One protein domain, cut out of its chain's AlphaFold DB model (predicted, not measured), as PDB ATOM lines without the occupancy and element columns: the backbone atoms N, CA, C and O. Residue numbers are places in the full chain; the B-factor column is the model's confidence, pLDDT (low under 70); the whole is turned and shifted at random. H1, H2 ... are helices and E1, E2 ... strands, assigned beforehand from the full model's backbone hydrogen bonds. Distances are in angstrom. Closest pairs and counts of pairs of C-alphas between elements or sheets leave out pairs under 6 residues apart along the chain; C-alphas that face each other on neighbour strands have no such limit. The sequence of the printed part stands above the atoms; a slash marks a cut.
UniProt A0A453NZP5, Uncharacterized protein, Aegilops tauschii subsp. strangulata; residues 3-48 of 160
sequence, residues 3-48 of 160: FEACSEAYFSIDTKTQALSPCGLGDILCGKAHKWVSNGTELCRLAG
ATOM      1  N   PHE A   3      72.853  87.496  64.844       85.62
ATOM      2  CA  PHE A   3      71.700  87.198  65.697       85.62
ATOM      3  C   PHE A   3      70.755  86.133  65.138       85.62
ATOM      4  O   PHE A   3      70.347  85.234  65.858       85.62
ATOM      5  N   GLU A   4      70.422  86.212  63.853       86.00
ATOM      6  CA  GLU A   4      69.475  85.302  63.208       86.00
ATOM      7  C   GLU A   4      70.023  83.873  63.173       86.00
ATOM      8  O   GLU A   4      69.317  82.930  63.521       86.00
ATOM      9  N   ALA A   5      71.319  83.731  62.875       87.12
ATOM     10  CA  ALA A   5      72.010  82.444  62.876       87.12
ATOM     11  C   ALA A   5      72.134  81.837  64.285       87.12
ATOM     12  O   ALA A   5      72.078  80.620  64.441       87.12
ATOM     13  N   CYS A   6      72.291  82.674  65.313       88.12
ATOM     14  CA  CYS A   6      72.441  82.228  66.698       88.12
ATOM     15  C   CYS A   6      71.117  82.155  67.473       88.12
ATOM     16  O   CYS A   6      71.111  81.620  68.576       88.12
ATOM     17  N   SER A   7      70.012  82.662  66.922       88.50
ATOM     18  CA  SER A   7      68.723  82.836  67.612       88.50
ATOM     19  C   SER A   7      68.193  81.556  68.267       88.50
ATOM     20  O   SER A   7      67.657  81.600  69.377       88.50
ATOM     21  N   GLU A   8      68.391  80.418  67.601       91.50
ATOM     22  CA  GLU A   8      67.949  79.091  68.032       91.50
ATOM     23  C   GLU A   8      69.020  78.294  68.794       91.50
ATOM     24  O   GLU A   8      68.719  77.231  69.340       91.50
ATOM     25  N   ALA A   9      70.257  78.791  68.862       90.69
ATOM     26  CA  ALA A   9      71.334  78.135  69.595       90.69
ATOM     27  C   ALA A   9      71.190  78.346  71.112       90.69
ATOM     28  O   ALA A   9      70.632  79.348  71.567       90.69
ATOM     29  N   TYR A  10      71.689  77.385  71.893       91.69
ATOM     30  CA  TYR A  10      71.585  77.384  73.353       91.69
ATOM     31  C   TYR A  10      72.786  78.068  74.003       91.69
ATOM     32  O   TYR A  10      73.937  77.694  73.776       91.69
ATOM     33  N   PHE A  11      72.487  79.024  74.873       92.00
ATOM     34  CA  PHE A  11      73.452  79.780  75.650       92.00
ATOM     35  C   PHE A  11      73.120  79.692  77.137       92.00
ATOM     36  O   PHE A  11      71.949  79.602  77.528       92.00
ATOM     37  N   SER A  12      74.168  79.723  77.944       91.19
ATOM     38  CA  SER A  12      74.131  79.980  79.375       91.19
ATOM     39  C   SER A  12      74.592  81.416  79.634       91.19
ATOM     40  O   SER A  12      75.346  81.995  78.846       91.19
ATOM     41  N   ILE A  13      74.102  82.010  80.721       86.81
ATOM     42  CA  ILE A  13      74.581  83.309  81.194       86.81
ATOM     43  C   ILE A  13      75.466  83.083  82.413       86.81
ATOM     44  O   ILE A  13      75.038  82.489  83.408       86.81
ATOM     45  N   ASP A  14      76.710  83.544  82.344       83.75
ATOM     46  CA  ASP A  14      77.591  83.491  83.499       83.75
ATOM     47  C   ASP A  14      77.128  84.527  84.527       83.75
ATOM     48  O   ASP A  14      77.179  85.733  84.305       83.75
ATOM     49  N   THR A  15      76.700  84.050  85.693       75.69
ATOM     50  CA  THR A  15      76.260  84.908  86.803       75.69
ATOM     51  C   THR A  15      77.338  85.873  87.314       75.69
ATOM     52  O   THR A  15      76.993  86.875  87.939       75.69
ATOM     53  N   LYS A  16      78.628  85.603  87.066       79.00
ATOM     54  CA  LYS A  16      79.739  86.456  87.516       79.00
ATOM     55  C   LYS A  16      80.075  87.562  86.527       79.00
ATOM     56  O   LYS A  16      80.298  88.694  86.941       79.00
ATOM     57  N   THR A  17      80.151  87.228  85.245       78.62
ATOM     58  CA  THR A  17      80.567  88.170  84.194       78.62
ATOM     59  C   THR A  17      79.396  88.754  83.412       78.62
ATOM     60  O   THR A  17      79.600  89.667  82.619       78.62
ATOM     61  N   GLN A  18      78.181  88.241  83.634       80.06
ATOM     62  CA  GLN A  18      76.983  88.510  82.830       80.06
ATOM     63  C   GLN A  18      77.189  88.229  81.336       80.06
ATOM     64  O   GLN A  18      76.415  88.696  80.502       80.06
ATOM     65  N   ALA A  19      78.221  87.458  80.989       86.12
ATOM     66  CA  ALA A  19      78.530  87.128  79.616       86.12
ATOM     67  C   ALA A  19      77.686  85.941  79.142       86.12
ATOM     68  O   ALA A  19      77.414  85.006  79.900       86.12
ATOM     69  N   LEU A  20      77.292  85.976  77.871       89.19
ATOM     70  CA  LEU A  20      76.677  84.841  77.199       89.19
ATOM     71  C   LEU A  20      77.764  83.898  76.699       89.19
ATOM     72  O   LEU A  20      78.621  84.281  75.901       89.19
ATOM     73  N   SER A  21      77.677  82.641  77.117       89.19
ATOM     74  CA  SER A  21      78.530  81.557  76.644       89.19
ATOM     75  C   SER A  21      77.694  80.434  76.034       89.19
ATOM     76  O   SER A  21      76.549  80.226  76.442       89.19
ATOM     77  N   PRO A  22      78.223  79.692  75.047       89.44
ATOM     78  CA  PRO A  22      77.578  78.474  74.579       89.44
ATOM     79  C   PRO A  22      77.350  77.514  75.750       89.44
ATOM     80  O   PRO A  22      78.269  77.272  76.529       89.44
ATOM     81  N   CYS A  23      76.138  76.972  75.858       90.62
ATOM     82  CA  CYS A  23      75.779  76.074  76.953       90.62
ATOM     83  C   CYS A  23      76.638  74.797  76.928       90.62
ATOM     84  O   CYS A  23      76.659  74.075  75.925       90.62
ATOM     85  N   GLY A  24      77.328  74.509  78.030       86.62
ATOM     86  CA  GLY A  24      78.100  73.287  78.240       86.62
ATOM     87  C   GLY A  24      77.446  72.318  79.230       86.62
ATOM     88  O   GLY A  24      76.438  72.612  79.862       86.62
ATOM     89  N   LEU A  25      78.062  71.144  79.414       80.19
ATOM     90  CA  LEU A  25      77.562  70.093  80.322       80.19
ATOM     91  C   LEU A  25      77.544  70.499  81.812       80.19
ATOM     92  O   LEU A  25      76.924  69.812  82.618       80.19
ATOM     93  N   GLY A  26      78.249  71.571  82.180       81.25
ATOM     94  CA  GLY A  26      78.325  72.087  83.552       81.25
ATOM     95  C   GLY A  26      77.372  73.245  83.850       81.25
ATOM     96  O   GLY A  26      77.347  73.715  84.987       81.25
ATOM     97  N   ASP A  27      76.606  73.710  82.862       83.62
ATOM     98  CA  ASP A  27      75.718  74.858  83.020       83.62
ATOM     99  C   ASP A  27      74.339  74.431  83.523       83.62
ATOM    100  O   ASP A  27      73.694  73.541  82.974       83.62
ATOM    101  N   ILE A  28      73.869  75.093  84.584       79.00
ATOM    102  CA  ILE A  28      72.589  74.770  85.234       79.00
ATOM    103  C   ILE A  28      71.409  75.415  84.488       79.00
ATOM    104  O   ILE A  28      70.310  74.865  84.459       79.00
ATOM    105  N   LEU A  29      71.624  76.589  83.888       84.75
ATOM    106  CA  LEU A  29      70.590  77.370  83.211       84.75
ATOM    107  C   LEU A  29      70.990  77.615  81.761       84.75
ATOM    108  O   LEU A  29      71.889  78.409  81.484       84.75
ATOM    109  N   CYS A  30      70.279  76.961  80.844       90.44
ATOM    110  CA  CYS A  30      70.470  77.129  79.412       90.44
ATOM    111  C   CYS A  30      69.161  77.505  78.725       90.44
ATOM    112  O   CYS A  30      68.099  76.947  78.999       90.44
ATOM    113  N   GLY A  31      69.255  78.449  77.799       89.69
ATOM    114  CA  GLY A  31      68.131  78.952  77.021       89.69
ATOM    115  C   GLY A  31      68.571  79.328  75.615       89.69
ATOM    116  O   GLY A  31      69.755  79.542  75.362       89.69
ATOM    117  N   LYS A  32      67.618  79.398  74.684       91.69
ATOM    118  CA  LYS A  32      67.899  79.861  73.321       91.69
ATOM    119  C   LYS A  32      68.353  81.321  73.334       91.69
ATOM    120  O   LYS A  32      67.868  82.092  74.160       91.69
ATOM    121  N   ALA A  33      69.214  81.728  72.404       90.62
ATOM    122  CA  ALA A  33      69.742  83.095  72.362       90.62
ATOM    123  C   ALA A  33      68.642  84.163  72.375       90.62
ATOM    124  O   ALA A  33      68.731  85.119  73.138       90.62
ATOM    125  N   HIS A  34      67.560  83.964  71.614       89.19
ATOM    126  CA  HIS A  34      66.444  84.917  71.558       89.19
ATOM    127  C   HIS A  34      65.654  85.045  72.876       89.19
ATOM    128  O   HIS A  34      64.798  85.918  73.003       89.19
ATOM    129  N   LYS A  35      65.873  84.143  73.843       90.88
ATOM    130  CA  LYS A  35      65.318  84.249  75.201       90.88
ATOM    131  C   LYS A  35      66.180  85.111  76.114       90.88
ATOM    132  O   LYS A  35      65.657  85.636  77.089       90.88
ATOM    133  N   TRP A  36      67.461  85.251  75.792       87.81
ATOM    134  CA  TRP A  36      68.409  86.059  76.549       87.81
ATOM    135  C   TRP A  36      68.541  87.473  75.993       87.81
ATOM    136  O   TRP A  36      68.659  88.417  76.761       87.81
ATOM    137  N   VAL A  37      68.513  87.619  74.667       88.81
ATOM    138  CA  VAL A  37      68.762  88.884  73.968       88.81
ATOM    139  C   VAL A  37      67.772  89.095  72.834       88.81
ATOM    140  O   VAL A  37      67.359  88.152  72.161       88.81
ATOM    141  N   SER A  38      67.416  90.357  72.603       85.25
ATOM    142  CA  SER A  38      66.431  90.749  71.582       85.25
ATOM    143  C   SER A  38      67.068  91.312  70.309       85.25
ATOM    144  O   SER A  38      66.420  91.374  69.264       85.25
ATOM    145  N   ASN A  39      68.342  91.711  70.384       87.88
ATOM    146  CA  ASN A  39      69.063  92.391  69.314       87.88
ATOM    147  C   ASN A  39      70.471  91.794  69.127       87.88
ATOM    148  O   ASN A  39      71.133  91.396  70.085       87.88
ATOM    149  N   GLY A  40      70.972  91.774  67.890       84.25
ATOM    150  CA  GLY A  40      72.316  91.282  67.578       84.25
ATOM    151  C   GLY A  40      73.449  92.099  68.184       84.25
ATOM    152  O   GLY A  40      74.478  91.534  68.546       84.25
ATOM    153  N   THR A  41      73.256  93.406  68.359       86.38
ATOM    154  CA  THR A  41      74.234  94.261  69.048       86.38
ATOM    155  C   THR A  41      74.400  93.844  70.508       86.38
ATOM    156  O   THR A  41      75.515  93.814  71.026       86.38
ATOM    157  N   GLU A  42      73.295  93.491  71.161       87.12
ATOM    158  CA  GLU A  42      73.275  93.029  72.548       87.12
ATOM    159  C   GLU A  42      73.899  91.636  72.672       87.12
ATOM    160  O   GLU A  42      74.751  91.431  73.531       87.12
ATOM    161  N   LEU A  43      73.572  90.725  71.744       88.31
ATOM    162  CA  LEU A  43      74.196  89.402  71.658       88.31
ATOM    163  C   LEU A  43      75.727  89.505  71.602       88.31
ATOM    164  O   LEU A  43      76.417  88.857  72.381       88.31
ATOM    165  N   CYS A  44      76.261  90.334  70.702       87.56
ATOM    166  CA  CYS A  44      77.703  90.505  70.556       87.56
ATOM    167  C   CYS A  44      78.335  91.147  71.801       87.56
ATOM    168  O   CYS A  44      79.392  90.695  72.234       87.56
ATOM    169  N   ARG A  45      77.683  92.146  72.414       87.50
ATOM    170  CA  ARG A  45      78.166  92.768  73.660       87.50
ATOM    171  C   ARG A  45      78.236  91.778  74.814       87.50
ATOM    172  O   ARG A  45      79.266  91.699  75.475       87.50
ATOM    173  N   LEU A  46      77.177  91.000  75.032       89.00
ATOM    174  CA  LEU A  46      77.152  89.985  76.083       89.00
ATOM    175  C   LEU A  46      78.091  88.815  75.777       89.00
ATOM    176  O   LEU A  46      78.623  88.213  76.697       89.00
ATOM    177  N   ALA A  47      78.370  88.522  74.509       87.50
ATOM    178  CA  ALA A  47      79.419  87.576  74.128       87.50
ATOM    179  C   ALA A  47      80.851  88.134  74.311       87.50
ATOM    180  O   ALA A  47      81.821  87.448  73.997       87.50
ATOM    181  N   GLY A  48      80.998  89.369  74.809       86.12
ATOM    182  CA  GLY A  48      82.285  89.999  75.111       86.12
ATOM    183  C   GLY A  48      82.897  90.808  73.964       86.12
ATOM    184  O   GLY A  48      84.051  91.223  74.062       86.12
TER     185      GLY A  48
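AT A GLANCE: This is residues 3 to 48 of the 160 residues of an uncharacterized protein of Aegilops tauschii subsp. strangulata (UniProt A0A453NZP5). A small sheet of three short strands, E2, E1 and E3, forms a wall, with the short helix H2 over one of its faces. H1 lies beyond the end where E1 begins, and H3 reaches the sheet only with its residues 43 to 46. The printed part has 46 residues, with three named helices and three named strands in the order H1, E1, E2, E3, H2, H3; the sheet's order is E2, E1, E3, all antiparallel, and the class is mixed, helices and strands. It is compact, with a radius of gyration of the C-alphas of 9.6 A, and rounded, spanning 26 by 20 by 13 A.

HOW THE PARTS SIT: The inner strand E1, residues 10 to 13, and the edge strand E2, residues 20 to 22, form a hairpin, with N 12 and O 21 within hydrogen-bond range at 2.9 A. The other edge strand, E3, residues 30 to 32, is antiparallel to E1, with N 11 and O 31 at 2.8 A. H2, residues 33 to 36, is on the sheet at a height of 8.5 A, only just over E1, on which 3 of its C-alphas fall. H3, residues 40 to 46, only grazes the sheet. H1, residues 3 to 6, is not on it; H1 and H3 only just touch, with 3 pairs of C-alphas within 8 A, the closest Phe 3 and Gly 40 at 4.5 A. In H3 every O i to N i+4 pair is within hydrogen-bond range; H1 and H2 are too short for such a pair.

IN THESE COORDINATES: H1 begins at C-alpha 3 (71.700, 87.198, 65.697). E1 measures 10.3 A from first to last C-alpha. H3 measures 9.9 A and ends at C-alpha 46 (77.152, 89.985, 76.083).

THE WHOLE: The farthest C-alphas, of Leu 25 and Thr 41, are 26.9 A apart. The printed part has no cut, no link is long, and no printed residue is under 70 in pLDDT.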